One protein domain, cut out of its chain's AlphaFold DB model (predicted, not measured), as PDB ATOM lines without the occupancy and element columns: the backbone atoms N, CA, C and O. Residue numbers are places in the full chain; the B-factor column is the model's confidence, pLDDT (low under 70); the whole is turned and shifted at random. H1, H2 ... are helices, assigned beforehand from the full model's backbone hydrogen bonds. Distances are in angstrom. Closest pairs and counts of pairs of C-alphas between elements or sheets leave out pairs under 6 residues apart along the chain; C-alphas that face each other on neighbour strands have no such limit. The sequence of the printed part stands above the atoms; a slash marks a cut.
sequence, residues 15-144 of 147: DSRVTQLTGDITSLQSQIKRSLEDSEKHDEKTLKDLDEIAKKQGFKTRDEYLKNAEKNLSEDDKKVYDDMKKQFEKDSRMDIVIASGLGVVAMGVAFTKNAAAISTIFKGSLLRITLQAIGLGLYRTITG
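This is residues 15 to 144 of the 147 residues of an uncharacterized protein of Amanita thiersii Skay4041 (UniProt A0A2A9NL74). One very long helix, H1, makes the length of the model, and a second long helix, H5, runs back towards it at an angle, so that its last part meets H1 between residues 25 and 39 and the two make a narrow V. The short helices H2, H3 and H4 gather at the open end, H4 between the two long ones, while residues 15 to 24 of H1 stick out alone beyond the V. The printed part has 130 residues with five named helices, H1 to H5 in chain order, and no named strand; the class is all helix. The whole is loose, with a radius of gyration of the C-alphas of 18.7 A and spans of 63 by 28 by 26 A.

Start with H1, residues 15 to 56; its residues 50 to 55 alone touch H2, residues 62 to 71, about perpendicular at 78 degrees, and the closest C-alphas are those of Asp 51 and Arg 62, 5.0 A apart. H3, residues 75 to 88, is close to H2 but not clearly touching, with the C-alphas of Glu 70 and Lys 78 at 7.5 A, and is apart from H1. Look next at H4, residues 92 to 106, the hub, which touches the four other helices. H3 and H4 form a hairpin that only just touches, with 3 pairs of C-alphas within 8 A; the closest are those of Phe 88 and Met 94, at 6.4 A. H4 touches H2 at a steep tilt of 67 degrees, with the C-alphas of Ala 69 and Ala 106 closest at 5.1 A. H4 touches residues 43 to 50 of H1 alone, closest at the C-alphas of Leu 50 and Gly 103, 6.5 A apart. H5, residues 115 to 143, forms a hairpin with H4 at a shallow tilt of 26 degrees, closest at the C-alphas of Val 97 and Ser 125, 5.8 A apart. H3, H4 and H5 are an up and down bundle, each running against the one before it. Residues 132 to 143 of H5 alone touch H1, opposite ways at a steep tilt of 39 degrees; the closest C-alphas are those of Ile 32 and Gly 135, at 6.1 A. Helix packing is part aligned, part crossed. Every backbone O i to N i+4 pair is within hydrogen-bond range in H1, H2, H3 and H5, and 9 of 11 are in H4.

Find C-alpha 15 at (220.699, 147.561, 218.247); from there H1 runs 61.0 A to C-alpha 56 at (159.777, 146.686, 221.197). H2 measures 14.4 A from first to last C-alpha, H3 19.8 A and H4 21.3 A. H5 runs 41.7 A to C-alpha 143 at (201.923, 145.930, 208.758).

The C-alphas of Asp 15 and Gly 58 are the two farthest apart, 64.6 A. The printed part has no cut; the link from H4 to H5, 8 residues, is short, and the other three are tight. Mean pLDDT of the printed part is 73.7, and 37 residues are under 70: 88 to 94, 101 and 104 to 132.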
ATOM      1  N   ASP A  15     221.445 148.821 218.146       74.62
ATOM      2  CA  ASP A  15     220.699 147.561 218.247       74.62
ATOM      3  C   ASP A  15     219.664 147.605 219.387       74.62
ATOM      4  O   ASP A  15     218.535 147.141 219.221       74.62
ATOM      5  N   SER A  16     219.999 148.258 220.507       79.25
ATOM      6  CA  SER A  16     219.060 148.498 221.613       79.25
ATOM      7  C   SER A  16     217.881 149.376 221.176       79.25
ATOM      8  O   SER A  16     216.725 149.005 221.378       79.25
ATOM      9  N   ARG A  17     218.147 150.484 220.469       79.56
ATOM     10  CA  ARG A  17     217.100 151.370 219.928       79.56
ATOM     11  C   ARG A  17     216.218 150.679 218.889       79.56
ATOM     12  O   ARG A  17     215.015 150.910 218.881       79.56
ATOM     13  N   VAL A  18     216.784 149.831 218.029       80.31
ATOM     14  CA  VAL A  18     216.012 149.044 217.049       80.31
ATOM     15  C   VAL A  18     215.126 148.017 217.753       80.31
ATOM     16  O   VAL A  18     213.971 147.840 217.369       80.31
ATOM     17  N   THR A  19     215.625 147.384 218.813       78.31
ATOM     18  CA  THR A  19     214.851 146.420 219.607       78.31
ATOM     19  C   THR A  19     213.699 147.107 220.344       78.31
ATOM     20  O   THR A  19     212.574 146.617 220.299       78.31
ATOM     21  N   GLN A  20     213.951 148.273 220.951       80.00
ATOM     22  CA  GLN A  20     212.917 149.109 221.576       80.00
ATOM     23  C   GLN A  20     211.853 149.535 220.565       80.00
ATOM     24  O   GLN A  20     210.673 149.281 220.779       80.00
ATOM     25  N   LEU A  21     212.272 150.079 219.418       81.69
ATOM     26  CA  LEU A  21     211.357 150.508 218.363       81.69
ATOM     27  C   LEU A  21     210.501 149.347 217.842       81.69
ATOM     28  O   LEU A  21     209.312 149.515 217.594       81.69
ATOM     29  N   THR A  22     211.093 148.159 217.702       79.94
ATOM     30  CA  THR A  22     210.361 146.949 217.306       79.94
ATOM     31  C   THR A  22     209.298 146.594 218.347       79.94
ATOM     32  O   THR A  22     208.150 146.349 217.982       79.94
ATOM     33  N   GLY A  23     209.651 146.627 219.637       82.94
ATOM     34  CA  GLY A  23     208.712 146.401 220.738       82.94
ATOM     35  C   GLY A  23     207.559 147.408 220.757       82.94
ATOM     36  O   GLY A  23     206.397 147.012 220.871       82.94
ATOM     37  N   ASP A  24     207.864 148.692 220.567       80.94
ATOM     38  CA  ASP A  24     206.870 149.768 220.519       80.94
ATOM     39  C   ASP A  24     205.919 149.601 219.328       80.94
ATOM     40  O   ASP A  24     204.701 149.705 219.483       80.94
ATOM     41  N   ILE A  25     206.451 149.260 218.149       76.44
ATOM     42  CA  ILE A  25     205.658 148.982 216.947       76.44
ATOM     43  C   ILE A  25     204.718 147.794 217.173       76.44
ATOM     44  O   ILE A  25     203.528 147.894 216.873       76.44
ATOM     45  N   THR A  26     205.206 146.684 217.733       81.19
ATOM     46  CA  THR A  26     204.367 145.509 218.021       81.19
ATOM     47  C   THR A  26     203.280 145.825 219.054       81.19
ATOM     48  O   THR A  26     202.138 145.365 218.924       81.19
ATOM     49  N   SER A  27     203.600 146.643 220.060       83.00
ATOM     50  CA  SER A  27     202.626 147.125 221.043       83.00
ATOM     51  C   SER A  27     201.542 147.979 220.381       83.00
ATOM     52  O   SER A  27     200.354 147.709 220.568       83.00
ATOM     53  N   LEU A  28     201.925 148.942 219.538       78.12
ATOM     54  CA  LEU A  28     200.994 149.789 218.788       78.12
ATOM     55  C   LEU A  28     200.102 148.971 217.849       78.12
ATOM     56  O   LEU A  28     198.886 149.139 217.868       78.12
ATOM     57  N   GLN A  29     200.672 148.036 217.084       74.69
ATOM     58  CA  GLN A  29     199.907 147.128 216.222       74.69
ATOM     59  C   GLN A  29     198.859 146.345 217.022       74.69
ATOM     60  O   GLN A  29     197.708 146.237 216.602       74.69
ATOM     61  N   SER A  30     199.238 145.839 218.198       82.62
ATOM     62  CA  SER A  30     198.335 145.088 219.076       82.62
ATOM     63  C   SER A  30     197.213 145.962 219.639       82.62
ATOM     64  O   SER A  30     196.066 145.524 219.694       82.62
ATOM     65  N   GLN A  31     197.521 147.198 220.042       79.81
ATOM     66  CA  GLN A  31     196.530 148.148 220.552       79.81
ATOM     67  C   GLN A  31     195.534 148.560 219.467       79.81
ATOM     68  O   GLN A  31     194.328 148.533 219.706       79.81
ATOM     69  N   ILE A  32     196.019 148.869 218.262       75.75
ATOM     70  CA  ILE A  32     195.159 149.234 217.134       75.75
ATOM     71  C   ILE A  32     194.258 148.061 216.748       75.75
ATOM     72  O   ILE A  32     193.056 148.249 216.580       75.75
ATOM     73  N   LYS A  33     194.806 146.841 216.667       79.38
ATOM     74  CA  LYS A  33     194.019 145.642 216.361       79.38
ATOM     75  C   LYS A  33     192.891 145.428 217.372       79.38
ATOM     76  O   LYS A  33     191.747 145.260 216.969       79.38
ATOM     77  N   ARG A  34     193.193 145.495 218.674       81.94
ATOM     78  CA  ARG A  34     192.170 145.389 219.730       81.94
ATOM     79  C   ARG A  34     191.117 146.486 219.608       81.94
ATOM     80  O   ARG A  34     189.934 146.193 219.674       81.94
ATOM     81  N   SER A  35     191.538 147.728 219.363       76.38
ATOM     82  CA  SER A  35     190.610 148.846 219.191       76.38
ATOM     83  C   SER A  35     189.690 148.675 217.978       76.38
ATOM     84  O   SER A  35     188.548 149.126 218.032       76.38
ATOM     85  N   LEU A  36     190.169 148.060 216.893       77.31
ATOM     86  CA  LEU A  36     189.351 147.746 215.721       77.31
ATOM     87  C   LEU A  36     188.338 146.643 216.045       77.31
ATOM     88  O   LEU A  36     187.146 146.848 215.838       77.31
ATOM     89  N   GLU A  37     188.789 145.530 216.630       82.25
ATOM     90  CA  GLU A  37     187.924 144.409 217.028       82.25
ATOM     91  C   GLU A  37     186.844 144.835 218.035       82.25
ATOM     92  O   GLU A  37     185.678 144.454 217.913       82.25
ATOM     93  N   ASP A  38     187.206 145.644 219.032       81.06
ATOM     94  CA  ASP A  38     186.258 146.175 220.012       81.06
ATOM     95  C   ASP A  38     185.236 147.099 219.357       81.06
ATOM     96  O   ASP A  38     184.070 147.135 219.763       81.06
ATOM     97  N   SER A  39     185.646 147.829 218.320       73.69
ATOM     98  CA  SER A  39     184.717 148.689 217.618       73.69
ATOM     99  C   SER A  39     183.768 147.930 216.702       73.69
ATOM    100  O   SER A  39     182.586 148.250 216.713       73.69
ATOM    101  N   GLU A  40     184.233 146.902 215.993       80.38
ATOM    102  CA  GLU A  40     183.364 146.027 215.196       80.38
ATOM    103  C   GLU A  40     182.318 145.337 216.080       80.38
ATOM    104  O   GLU A  40     181.125 145.367 215.781       80.38
ATOM    105  N   LYS A  41     182.730 144.810 217.242       82.56
ATOM    106  CA  LYS A  41     181.800 144.230 218.228       82.56
ATOM    107  C   LYS A  41     180.775 145.241 218.725       82.56
ATOM    108  O   LYS A  41     179.612 144.896 218.936       82.56
ATOM    109  N   HIS A  42     181.199 146.479 218.957       78.00
ATOM    110  CA  HIS A  42     180.289 147.536 219.374       78.00
ATOM    111  C   HIS A  42     179.288 147.885 218.266       78.00
ATOM    112  O   HIS A  42     178.111 148.104 218.558       78.00
ATOM    113  N   ASP A  43     179.732 147.935 217.014       76.69
ATOM    114  CA  ASP A  43     178.875 148.225 215.867       76.69
ATOM    115  C   ASP A  43     177.838 147.106 215.680       76.69
ATOM    116  O   ASP A  43     176.640 147.381 215.616       76.69
ATOM    117  N   GLU A  44     178.254 145.837 215.746       81.25
ATOM    118  CA  GLU A  44     177.338 144.688 215.731       81.25
ATOM    119  C   GLU A  44     176.324 144.729 216.876       81.25
ATOM    120  O   GLU A  44     175.131 144.484 216.669       81.25
ATOM    121  N   LYS A  45     176.784 145.039 218.092       81.44
ATOM    122  CA  LYS A  45     175.908 145.163 219.256       81.44
ATOM    123  C   LYS A  45     174.892 146.285 219.056       81.44
ATOM    124  O   LYS A  45     173.711 146.072 219.293       81.44
ATOM    125  N   THR A  46     175.327 147.433 218.546       77.25
ATOM    126  CA  THR A  46     174.446 148.578 218.275       77.25
ATOM    127  C   THR A  46     173.357 148.205 217.270       77.25
ATOM    128  O   THR A  46     172.193 148.544 217.464       77.25
ATOM    129  N   LEU A  47     173.694 147.453 216.217       81.06
ATOM    130  CA  LEU A  47     172.709 146.986 215.239       81.06
ATOM    131  C   LEU A  47     171.705 145.990 215.837       81.06
ATOM    132  O   LEU A  47     170.530 146.040 215.467       81.06
ATOM    133  N   LYS A  48     172.145 145.112 216.748       84.00
ATOM    134  CA  LYS A  48     171.260 144.190 217.482       84.00
ATOM    135  C   LYS A  48     170.338 144.939 218.435       84.00
ATOM    136  O   LYS A  48     169.132 144.714 218.399       84.00
ATOM    137  N   ASP A  49     170.887 145.869 219.211       81.81
ATOM    138  CA  ASP A  49     170.124 146.700 220.140       81.81
ATOM    139  C   ASP A  49     169.043 147.488 219.374       81.81
ATOM    140  O   ASP A  49     167.884 147.510 219.784       81.81
ATOM    141  N   LEU A  50     169.378 148.056 218.207       78.75
ATOM    142  CA  LEU A  50     168.417 148.741 217.331       78.75
ATOM    143  C   LEU A  50     167.297 147.826 216.821       78.75
ATOM    144  O   LEU A  50     166.151 148.265 216.748       78.75
ATOM    145  N   ASP A  51     167.598 146.577 216.464       84.00
ATOM    146  CA  ASP A  51     166.581 145.613 216.022       84.00
ATOM    147  C   ASP A  51     165.657 145.196 217.181       84.00
ATOM    148  O   ASP A  51     164.439 145.093 217.016       84.00
ATOM    149  N   GLU A  52     166.202 145.026 218.387       84.56
ATOM    150  CA  GLU A  52     165.401 144.790 219.591       84.56
ATOM    151  C   GLU A  52     164.504 145.981 219.934       84.56
ATOM    152  O   GLU A  52     163.335 145.798 220.283       84.56
ATOM    153  N   ILE A  53     165.026 147.204 219.828       79.31
ATOM    154  CA  ILE A  53     164.265 148.438 220.043       79.31
ATOM    155  C   ILE A  53     163.142 148.555 219.009       79.31
ATOM    156  O   ILE A  53     162.001 148.820 219.388       79.31
ATOM    157  N   ALA A  54     163.432 148.311 217.729       79.38
ATOM    158  CA  ALA A  54     162.439 148.340 216.659       79.38
ATOM    159  C   ALA A  54     161.279 147.374 216.953       79.38
ATOM    160  O   ALA A  54     160.114 147.777 216.912       79.38
ATOM    161  N   LYS A  55     161.592 146.134 217.354       83.50
ATOM    162  CA  LYS A  55     160.590 145.131 217.755       83.50
ATOM    163  C   LYS A  55     159.795 145.562 218.985       83.50
ATOM    164  O   LYS A  55     158.576 145.408 218.999       83.50
ATOM    165  N   LYS A  56     160.449 146.141 220.000       82.75
ATOM    166  CA  LYS A  56     159.777 146.686 221.197       82.75
ATOM    167  C   LYS A  56     158.821 147.830 220.863       82.75
ATOM    168  O   LYS A  56     157.785 147.949 221.506       82.75
ATOM    169  N   GLN A  57     159.141 148.642 219.858       74.75
ATOM    170  CA  GLN A  57     158.268 149.710 219.367       74.75
ATOM    171  C   GLN A  57     157.194 149.231 218.370       74.75
ATOM    172  O   GLN A  57     156.418 150.040 217.869       74.75
ATOM    173  N   GLY A  58     157.109 147.925 218.097       80.75
ATOM    174  CA  GLY A  58     156.075 147.338 217.241       80.75
ATOM    175  C   GLY A  58     156.397 147.334 215.745       80.75
ATOM    176  O   GLY A  58     155.529 146.994 214.941       80.75
ATOM    177  N   PHE A  59     157.628 147.669 215.352       83.12
ATOM    178  CA  PHE A  59     158.091 147.530 213.970       83.12
ATOM    179  C   PHE A  59     158.548 146.095 213.699       83.12
ATOM    180  O   PHE A  59     159.095 145.425 214.576       83.12
ATOM    181  N   LYS A  60     158.343 145.603 212.469       78.75
ATOM    182  CA  LYS A  60     158.757 144.239 212.098       78.75
ATOM    183  C   LYS A  60     160.243 144.162 211.781       78.75
ATOM    184  O   LYS A  60     160.845 143.103 211.935       78.75
ATOM    185  N   THR A  61     160.815 145.272 211.318       80.31
ATOM    186  CA  THR A  61     162.221 145.371 210.931       80.31
ATOM    187  C   THR A  61     162.832 146.687 211.395       80.31
ATOM    188  O   THR A  61     162.152 147.714 211.489       80.31
ATOM    189  N   ARG A  62     164.148 146.677 211.619       79.19
ATOM    190  CA  ARG A  62     164.942 147.891 211.845       79.19
ATOM    191  C   ARG A  62     164.764 148.927 210.728       79.19
ATOM    192  O   ARG A  62     164.683 150.114 211.013       79.19
ATOM    193  N   ASP A  63     164.673 148.507 209.471       78.56
ATOM    194  CA  ASP A  63     164.566 149.447 208.347       78.56
ATOM    195  C   ASP A  63     163.228 150.197 208.344       78.56
ATOM    196  O   ASP A  63     163.179 151.385 208.022       78.56
ATOM    197  N   GLU A  64     162.136 149.538 208.743       77.94
ATOM    198  CA  GLU A  64     160.845 150.205 208.951       77.94
ATOM    199  C   GLU A  64     160.919 151.235 210.080       77.94
ATOM    200  O   GLU A  64     160.393 152.342 209.937       77.94
ATOM    201  N   TYR A  65     161.611 150.894 211.168       77.06
ATOM    202  CA  TYR A  65     161.839 151.789 212.297       77.06
ATOM    203  C   TYR A  65     162.641 153.034 211.890       77.06
ATOM    204  O   TYR A  65     162.221 154.160 212.157       77.06
ATOM    205  N   LEU A  66     163.739 152.853 211.151       79.31
ATOM    206  CA  LEU A  66     164.573 153.953 210.660       79.31
ATOM    207  C   LEU A  66     163.831 154.841 209.652       79.31
ATOM    208  O   LEU A  66     163.922 156.063 209.732       79.31
ATOM    209  N   LYS A  67     163.033 154.261 208.747       82.38
ATOM    210  CA  LYS A  67     162.190 155.036 207.817       82.38
ATOM    211  C   LYS A  67     161.103 155.829 208.534       82.38
ATOM    212  O   LYS A  67     160.725 156.909 208.082       82.38
ATOM    213  N   ASN A  68     160.551 155.294 209.620       78.00
ATOM    214  CA  ASN A  68     159.583 156.020 210.437       78.00
ATOM    215  C   ASN A  68     160.255 157.204 211.147       78.00
ATOM    216  O   ASN A  68     159.742 158.321 211.100       78.00
ATOM    217  N   ALA A  69     161.442 156.978 211.708       75.81
ATOM    218  CA  ALA A  69     162.268 158.009 212.318       75.81
ATOM    219  C   ALA A  69     162.619 159.137 211.336       75.81
ATOM    220  O   ALA A  69     162.428 160.307 211.653       75.81
ATOM    221  N   GLU A  70     163.036 158.789 210.116       77.62
ATOM    222  CA  GLU A  70     163.377 159.739 209.050       77.62
ATOM    223  C   GLU A  70     162.186 160.632 208.665       77.62
ATOM    224  O   GLU A  70     162.334 161.834 208.436       77.62
ATOM    225  N   LYS A  71     160.970 160.072 208.647       78.25
ATOM    226  CA  LYS A  71     159.744 160.840 208.382       78.25
ATOM    227  C   LYS A  71     159.417 161.837 209.490       78.25
ATOM    228  O   LYS A  71     158.886 162.901 209.177       78.25
ATOM    229  N   ASN A  72     159.746 161.495 210.733       73.44
ATOM    230  CA  ASN A  72     159.455 162.289 211.925       73.44
ATOM    231  C   ASN A  72     160.555 163.307 212.278       73.44
ATOM    232  O   ASN A  72     160.405 164.038 213.256       73.44
ATOM    233  N   LEU A  73     161.644 163.376 211.504       72.12
ATOM    234  CA  LEU A  73     162.664 164.413 211.656       72.12
ATOM    235  C   LEU A  73     162.077 165.806 211.377       72.12
ATOM    236  O   LEU A  73     161.295 165.987 210.435       72.12
ATOM    237  N   SER A  74     162.502 166.795 212.169       73.31
ATOM    238  CA  SER A  74     162.224 168.207 211.891       73.31
ATOM    239  C   SER A  74     162.921 168.657 210.598       73.31
ATOM    240  O   SER A  74     163.830 167.981 210.118       73.31
ATOM    241  N   GLU A  75     162.514 169.786 210.006       77.75
ATOM    242  CA  GLU A  75     163.173 170.285 208.785       77.75
ATOM    243  C   GLU A  75     164.663 170.586 208.998       77.75
ATOM    244  O   GLU A  75     165.484 170.254 208.139       77.75
ATOM    245  N   ASP A  76     165.027 171.129 210.163       72.06
ATOM    246  CA  ASP A  76     166.423 171.394 210.517       72.06
ATOM    247  C   ASP A  76     167.227 170.090 210.639       72.06
ATOM    248  O   ASP A  76     168.341 169.987 210.119       72.06
ATOM    249  N   ASP A  77     166.649 169.061 211.264       71.56
ATOM    250  CA  ASP A  77     167.316 167.768 211.433       71.56
ATOM    251  C   ASP A  77     167.396 166.980 210.122       71.56
ATOM    252  O   ASP A  77     168.401 166.316 209.866       71.56
ATOM    253  N   LYS A  78     166.377 167.090 209.257       77.25
ATOM    254  CA  LYS A  78     166.411 166.529 207.899       77.25
ATOM    255  C   LYS A  78     167.542 167.122 207.087       77.25
ATOM    256  O   LYS A  78     168.233 166.378 206.407       77.25
ATOM    257  N   LYS A  79     167.768 168.432 207.185       80.31
ATOM    258  CA  LYS A  79     168.861 169.083 206.464       80.31
ATOM    259  C   LYS A  79     170.225 168.561 206.916       80.31
ATOM    260  O   LYS A  79     171.057 168.243 206.075       80.31
ATOM    261  N   VAL A  80     170.435 168.415 208.227       73.69
ATOM    262  CA  VAL A  80     171.674 167.835 208.777       73.69
ATOM    263  C   VAL A  80     171.847 166.383 208.330       73.69
ATOM    264  O   VAL A  80     172.940 165.987 207.926       73.69
ATOM    265  N   TYR A  81     170.773 165.599 208.371       75.56
ATOM    266  CA  TYR A  81     170.765 164.214 207.915       75.56
ATOM    267  C   TYR A  81     171.074 164.093 206.412       75.56
ATOM    268  O   TYR A  81     171.931 163.297 206.031       75.56
ATOM    269  N   ASP A  82     170.449 164.913 205.566       81.12
ATOM    270  CA  ASP A  82     170.675 164.927 204.119       81.12
ATOM    271  C   ASP A  82     172.095 165.388 203.767       81.12
ATOM    272  O   ASP A  82     172.728 164.804 202.886       81.12
ATOM    273  N   ASP A  83     172.623 166.401 204.461       80.38
ATOM    274  CA  ASP A  83     174.000 166.870 204.275       80.38
ATOM    275  C   ASP A  83     175.011 165.776 204.640       80.38
ATOM    276  O   ASP A  83     175.985 165.563 203.914       80.38
ATOM    277  N   MET A  84     174.758 165.019 205.712       72.50
ATOM    278  CA  MET A  84     175.584 163.865 206.073       72.50
ATOM    279  C   MET A  84     175.464 162.728 205.066       72.50
ATOM    280  O   MET A  84     176.474 162.180 204.632       72.50
ATOM    281  N   LYS A  85     174.246 162.391 204.646       77.31
ATOM    282  CA  LYS A  85     174.019 161.343 203.651       77.31
ATOM    283  C   LYS A  85     174.738 161.666 202.342       77.31
ATOM    284  O   LYS A  85     175.380 160.789 201.781       77.31
ATOM    285  N   LYS A  86     174.724 162.933 201.912       80.62
ATOM    286  CA  LYS A  86     175.484 163.414 200.746       80.62
ATOM    287  C   LYS A  86     176.994 163.382 200.958       80.62
ATOM    288  O   LYS A  86     177.721 163.004 200.044       80.62
ATOM    289  N   GLN A  87     177.486 163.783 202.131       71.62
ATOM    290  CA  GLN A  87     178.926 163.751 202.417       71.62
ATOM    291  C   GLN A  87     179.489 162.328 202.442       71.62
ATOM    292  O   GLN A  87     180.657 162.137 202.103       71.62
ATOM    293  N   PHE A  88     178.673 161.339 202.811       69.81
ATOM    294  CA  PHE A  88     179.141 159.985 203.100       69.81
ATOM    295  C   PHE A  88     178.468 158.882 202.278       69.81
ATOM    296  O   PHE A  88     178.626 157.708 202.595       69.81
ATOM    297  N   GLU A  89     177.804 159.228 201.173       68.19
ATOM    298  CA  GLU A  89     177.078 158.299 200.286       68.19
ATOM    299  C   GLU A  89     177.936 157.124 199.765       68.19
ATOM    300  O   GLU A  89     177.416 156.110 199.310       68.19
ATOM    301  N   LYS A  90     179.268 157.246 199.830       68.00
ATOM    302  CA  LYS A  90     180.229 156.246 199.345       68.00
ATOM    303  C   LYS A  90     180.825 155.349 200.437       68.00
ATOM    304  O   LYS A  90     181.624 154.479 200.098       68.00
ATOM    305  N   ASP A  91     180.484 155.544 201.713       67.62
ATOM    306  CA  ASP A  91     181.079 154.793 202.827       67.62
ATOM    307  C   ASP A  91     180.034 153.982 203.610       67.62
ATOM    308  O   ASP A  91     179.289 154.511 204.432       67.62
ATOM    309  N   SER A  92     180.047 152.662 203.405       68.44
ATOM    310  CA  SER A  92     179.184 151.695 204.109       68.44
ATOM    311  C   SER A  92     179.295 151.730 205.640       68.44
ATOM    312  O   SER A  92     178.371 151.316 206.338       68.44
ATOM    313  N   ARG A  93     180.402 152.234 206.205       66.56
ATOM    314  CA  ARG A  93     180.540 152.386 207.664       66.56
ATOM    315  C   ARG A  93     179.633 153.492 208.184       66.56
ATOM    316  O   ARG A  93     179.157 153.423 209.316       66.56
ATOM    317  N   MET A  94     179.347 154.486 207.347       69.94
ATOM    318  CA  MET A  94     178.488 155.599 207.718       69.94
ATOM    319  C   MET A  94     177.019 155.210 207.801       69.94
ATOM    320  O   MET A  94     176.291 155.844 208.560       69.94
ATOM    321  N   ASP A  95     176.602 154.120 207.154       72.81
ATOM    322  CA  ASP A  95     175.248 153.583 207.304       72.81
ATOM    323  C   ASP A  95     174.946 153.208 208.760       72.81
ATOM    324  O   ASP A  95     173.852 153.470 209.254       72.81
ATOM    325  N   ILE A  96     175.930 152.668 209.490       73.81
ATOM    326  CA  ILE A  96     175.778 152.315 210.912       73.81
ATOM    327  C   ILE A  96     175.655 153.575 211.773       73.81
ATOM    328  O   ILE A  96     174.866 153.615 212.719       73.81
ATOM    329  N   VAL A  97     176.392 154.633 211.442       70.56
ATOM    330  CA  VAL A  97     176.319 155.916 212.156       70.56
ATOM    331  C   VAL A  97     175.010 156.639 211.892       70.56
ATOM    332  O   VAL A  97     174.397 157.165 212.821       70.56
ATOM    333  N   ILE A  98     174.547 156.606 210.650       74.50
ATOM    334  CA  ILE A  98     173.262 157.164 210.262       74.50
ATOM    335  C   ILE A  98     172.130 156.386 210.950       74.50
ATOM    336  O   ILE A  98     171.264 156.995 211.579       74.50
ATOM    337  N   ALA A  99     172.178 155.051 210.923       76.12
ATOM    338  CA  ALA A  99     171.193 154.184 211.564       76.12
ATOM    339  C   ALA A  99     171.172 154.325 213.093       76.12
ATOM    340  O   ALA A  99     170.101 154.403 213.690       76.12
ATOM    341  N   SER A 100     172.335 154.383 213.742       72.62
ATOM    342  CA  SER A 100     172.421 154.567 215.197       72.62
ATOM    343  C   SER A 100     171.964 155.955 215.634       72.62
ATOM    344  O   SER A 100     171.205 156.058 216.597       72.62
ATOM    345  N   GLY A 101     172.326 157.011 214.899       69.81
ATOM    346  CA  GLY A 101     171.834 158.365 215.156       69.81
ATOM    347  C   GLY A 101     170.312 158.465 215.017       69.81
ATOM    348  O   GLY A 101     169.642 158.929 215.940       69.81
ATOM    349  N   LEU A 102     169.750 157.945 213.920       73.12
ATOM    350  CA  LEU A 102     168.297 157.861 213.716       73.12
ATOM    351  C   LEU A 102     167.602 157.034 214.800       73.12
ATOM    352  O   LEU A 102     166.550 157.434 215.287       73.12
ATOM    353  N   GLY A 103     168.179 155.902 215.202       72.44
ATOM    354  CA  GLY A 103     167.605 155.048 216.236       72.44
ATOM    355  C   GLY A 103     167.543 155.712 217.612       72.44
ATOM    356  O   GLY A 103     166.565 155.538 218.334       72.44
ATOM    357  N   VAL A 104     168.533 156.534 217.966       69.75
ATOM    358  CA  VAL A 104     168.495 157.335 219.204       69.75
ATOM    359  C   VAL A 104     167.402 158.404 219.141       69.75
ATOM    360  O   VAL A 104     166.657 158.577 220.109       69.75
ATOM    361  N   VAL A 105     167.248 159.073 217.994       67.00
ATOM    362  CA  VAL A 105     166.156 160.036 217.762       67.00
ATOM    363  C   VAL A 105     164.791 159.349 217.876       67.00
ATOM    364  O   VAL A 105     163.890 159.843 218.553       67.00
ATOM    365  N   ALA A 106     164.657 158.167 217.283       66.19
ATOM    366  CA  ALA A 106     163.434 157.373 217.255       66.19
ATOM    367  C   ALA A 106     163.058 156.751 218.610       66.19
ATOM    368  O   ALA A 106     161.891 156.458 218.867       66.19
ATOM    369  N   MET A 107     164.023 156.562 219.513       65.94
ATOM    370  CA  MET A 107     163.757 156.153 220.896       65.94
ATOM    371  C   MET A 107     163.088 157.248 221.733       65.94
ATOM    372  O   MET A 107     162.765 157.011 222.895       65.94
ATOM    373  N   GLY A 108     162.875 158.443 221.182       56.28
ATOM    374  CA  GLY A 108     162.319 159.547 221.954       56.28
ATOM    375  C   GLY A 108     163.338 160.162 222.911       56.28
ATOM    376  O   GLY A 108     162.962 161.014 223.710       56.28
ATOM    377  N   VAL A 109     164.642 159.872 222.750       52.53
ATOM    378  CA  VAL A 109     165.739 160.717 223.277       52.53
ATOM    379  C   VAL A 109     165.836 162.024 222.464       52.53
ATOM    380  O   VAL A 109     166.889 162.635 222.309       52.53
ATOM    381  N   ALA A 110     164.697 162.489 221.950       47.25
ATOM    382  CA  ALA A 110     164.440 163.867 221.616       47.25
ATOM    383  C   ALA A 110     164.430 164.668 222.924       47.25
ATOM    384  O   ALA A 110     163.388 165.084 223.432       47.25
ATOM    385  N   PHE A 111     165.620 164.934 223.459       44.38
ATOM    386  CA  PHE A 111     165.804 166.189 224.159       44.38
ATOM    387  C   PHE A 111     165.579 167.305 223.127       44.38
ATOM    388  O   PHE A 111     166.439 167.643 222.320       44.38
ATOM    389  N   THR A 112     164.340 167.802 223.147       46.06
ATOM    390  CA  THR A 112     163.977 169.214 222.998       46.06
ATOM    391  C   THR A 112     164.416 169.926 221.723       46.06
ATOM    392  O   THR A 112     165.406 170.624 221.781       46.06
ATOM    393  N   LYS A 113     163.620 169.909 220.638       51.12
ATOM    394  CA  LYS A 113     163.514 170.990 219.612       51.12
ATOM    395  C   LYS A 113     164.817 171.695 219.131       51.12
ATOM    396  O   LYS A 113     164.741 172.790 218.589       51.12
ATOM    397  N   ASN A 114     165.997 171.113 219.331       51.72
ATOM    398  CA  ASN A 114     167.301 171.736 219.149       51.72
ATOM    399  C   ASN A 114     168.107 170.814 218.249       51.72
ATOM    400  O   ASN A 114     168.665 169.813 218.708       51.72
ATOM    401  N   ALA A 115     168.243 171.215 216.989       54.00
ATOM    402  CA  ALA A 115     169.099 170.560 216.003       54.00
ATOM    403  C   ALA A 115     170.552 170.360 216.491       54.00
ATOM    404  O   ALA A 115     171.283 169.491 216.014       54.00
ATOM    405  N   ALA A 116     170.977 171.123 217.505       58.00
ATOM    406  CA  ALA A 116     172.267 170.974 218.168       58.00
ATOM    407  C   ALA A 116     172.482 169.590 218.819       58.00
ATOM    408  O   ALA A 116     173.602 169.077 218.781       58.00
ATOM    409  N   ALA A 117     171.448 168.961 219.388       60.50
ATOM    410  CA  ALA A 117     171.589 167.662 220.056       60.50
ATOM    411  C   ALA A 117     171.827 166.532 219.041       60.50
ATOM    412  O   ALA A 117     172.753 165.736 219.194       60.50
ATOM    413  N   ILE A 118     171.056 166.532 217.953       61.56
ATOM    414  CA  ILE A 118     171.178 165.569 216.855       61.56
ATOM    415  C   ILE A 118     172.513 165.752 216.125       61.56
ATOM    416  O   ILE A 118     173.251 164.786 215.931       61.56
ATOM    417  N   SER A 119     172.894 167.001 215.839       63.53
ATOM    418  CA  SER A 119     174.223 167.336 215.312       63.53
ATOM    419  C   SER A 119     175.352 166.797 216.194       63.53
ATOM    420  O   SER A 119     176.352 166.306 215.678       63.53
ATOM    421  N   THR A 120     175.209 166.863 217.519       68.31
ATOM    422  CA  THR A 120     176.237 166.396 218.461       68.31
ATOM    423  C   THR A 120     176.362 164.876 218.458       68.31
ATOM    424  O   THR A 120     177.482 164.368 218.411       68.31
ATOM    425  N   ILE A 121     175.236 164.153 218.448       68.62
ATOM    426  CA  ILE A 121     175.224 162.688 218.343       68.62
ATOM    427  C   ILE A 121     175.931 162.273 217.055       68.62
ATOM    428  O   ILE A 121     176.904 161.524 217.096       68.62
ATOM    429  N   PHE A 122     175.523 162.845 215.926       69.81
ATOM    430  CA  PHE A 122     176.123 162.536 214.637       69.81
ATOM    431  C   PHE A 122     177.612 162.898 214.547       69.81
ATOM    432  O   PHE A 122     178.396 162.112 214.018       69.81
ATOM    433  N   LYS A 123     178.034 164.044 215.097       68.38
ATOM    434  CA  LYS A 123     179.454 164.434 215.164       68.38
ATOM    435  C   LYS A 123     180.275 163.474 216.020       68.38
ATOM    436  O   LYS A 123     181.388 163.133 215.629       68.38
ATOM    437  N   GLY A 124     179.742 163.020 217.155       68.44
ATOM    438  CA  GLY A 124     180.402 162.019 218.000       68.44
ATOM    439  C   GLY A 124     180.581 160.687 217.271       68.44
ATOM    440  O   GLY A 124     181.664 160.101 217.284       68.44
ATOM    441  N   SER A 125     179.545 160.257 216.558       67.50
ATOM    442  CA  SER A 125     179.559 159.051 215.733       67.50
ATOM    443  C   SER A 125     180.557 159.140 214.566       67.50
ATOM    444  O   SER A 125     181.332 158.211 214.336       67.50
ATOM    445  N   LEU A 126     180.611 160.283 213.876       67.31
ATOM    446  CA  LEU A 126     181.584 160.570 212.815       67.31
ATOM    447  C   LEU A 126     183.026 160.601 213.330       67.31
ATOM    448  O   LEU A 126     183.928 160.044 212.702       67.31
ATOM    449  N   LEU A 127     183.260 161.221 214.489       69.06
ATOM    450  CA  LEU A 127     184.572 161.233 215.135       69.06
ATOM    451  C   LEU A 127     185.059 159.802 215.401       69.06
ATOM    452  O   LEU A 127     186.222 159.479 215.179       69.06
ATOM    453  N   ARG A 128     184.154 158.912 215.814       69.25
ATOM    454  CA  ARG A 128     184.493 157.510 216.045       69.25
ATOM    455  C   ARG A 128     184.885 156.782 214.759       69.25
ATOM    456  O   ARG A 128     185.911 156.106 214.758       69.25
ATOM    457  N   ILE A 129     184.131 156.936 213.669       68.00
ATOM    458  CA  ILE A 129     184.489 156.286 212.396       68.00
ATOM    459  C   ILE A 129     185.782 156.855 211.821       68.00
ATOM    460  O   ILE A 129     186.631 156.097 211.360       68.00
ATOM    461  N   THR A 130     185.977 158.170 211.870       65.00
ATOM    462  CA  THR A 130     187.236 158.775 211.414       65.00
ATOM    463  C   THR A 130     188.429 158.253 212.217       65.00
ATOM    464  O   THR A 130     189.444 157.892 211.624       65.00
ATOM    465  N   LEU A 131     188.291 158.089 213.537       69.94
ATOM    466  CA  LEU A 131     189.304 157.444 214.378       69.94
ATOM    467  C   LEU A 131     189.554 155.979 213.986       69.94
ATOM    468  O   LEU A 131     190.710 155.572 213.892       69.94
ATOM    469  N   GLN A 132     188.510 155.194 213.701       69.62
ATOM    470  CA  GLN A 132     188.662 153.819 213.205       69.62
ATOM    471  C   GLN A 132     189.355 153.770 211.836       69.62
ATOM    472  O   GLN A 132     190.191 152.901 211.601       69.62
ATOM    473  N   ALA A 133     189.013 154.680 210.922       70.62
ATOM    474  CA  ALA A 133     189.592 154.752 209.585       70.62
ATOM    475  C   ALA A 133     191.080 155.121 209.647       70.62
ATOM    476  O   ALA A 133     191.902 154.470 209.000       70.62
ATOM    477  N   ILE A 134     191.440 156.097 210.487       73.31
ATOM    478  CA  ILE A 134     192.834 156.456 210.769       73.31
ATOM    479  C   ILE A 134     193.565 155.275 211.414       73.31
ATOM    480  O   ILE A 134     194.659 154.925 210.975       73.31
ATOM    481  N   GLY A 135     192.955 154.618 212.404       73.75
ATOM    482  CA  GLY A 135     193.517 153.432 213.050       73.75
ATOM    483  C   GLY A 135     193.792 152.307 212.053       73.75
ATOM    484  O   GLY A 135     194.894 151.769 212.020       73.75
ATOM    485  N   LEU A 136     192.840 152.003 211.172       74.06
ATOM    486  CA  LEU A 136     193.003 150.993 210.127       74.06
ATOM    487  C   LEU A 136     194.090 151.378 209.114       74.06
ATOM    488  O   LEU A 136     194.887 150.528 208.722       74.06
ATOM    489  N   GLY A 137     194.152 152.651 208.714       74.50
ATOM    490  CA  GLY A 137     195.197 153.167 207.830       74.50
ATOM    491  C   GLY A 137     196.590 153.048 208.448       74.50
ATOM    492  O   GLY A 137     197.521 152.571 207.796       74.50
ATOM    493  N   LEU A 138     196.727 153.398 209.730       73.38
ATOM    494  CA  LEU A 138     197.964 153.228 210.492       73.38
ATOM    495  C   LEU A 138     198.332 151.751 210.633       73.38
ATOM    496  O   LEU A 138     199.474 151.390 210.368       73.38
ATOM    497  N   TYR A 139     197.375 150.887 210.975       73.19
ATOM    498  CA  TYR A 139     197.598 149.446 211.068       73.19
ATOM    499  C   TYR A 139     198.157 148.893 209.758       73.19
ATOM    500  O   TYR A 139     199.238 148.314 209.761       73.19
ATOM    501  N   ARG A 140     197.487 149.167 208.632       77.44
ATOM    502  CA  ARG A 140     197.907 148.712 207.298       77.44
ATOM    503  C   ARG A 140     199.287 149.235 206.907       77.44
ATOM    504  O   ARG A 140     200.098 148.467 206.397       77.44
ATOM    505  N   THR A 141     199.572 150.506 207.203       78.31
ATOM    506  CA  THR A 141     200.879 151.129 206.930       78.31
ATOM    507  C   THR A 141     201.993 150.450 207.724       78.31
ATOM    508  O   THR A 141     203.051 150.151 207.178       78.31
ATOM    509  N   ILE A 142     201.755 150.158 209.004       74.88
ATOM    510  CA  ILE A 142     202.752 149.552 209.892       74.88
ATOM    511  C   ILE A 142     202.905 148.045 209.609       74.88
ATOM    512  O   ILE A 142     203.985 147.492 209.799       74.88
ATOM    513  N   THR A 143     201.861 147.356 209.136       76.25
ATOM    514  CA  THR A 143     201.923 145.930 208.758       76.25
ATOM    515  C   THR A 143     202.327 145.692 207.300       76.25
ATOM    516  O   THR A 143     202.471 144.539 206.902       76.25
ATOM    517  N   GLY A 144     202.479 146.744 206.489       73.44
ATOM    518  CA  GLY A 144     202.798 146.638 205.061       73.44
ATOM    519  C   GLY A 144     201.684 146.014 204.209       73.44
ATOM    520  O   GLY A 144     201.968 145.466 203.147       73.44
TER     521      GLY A 144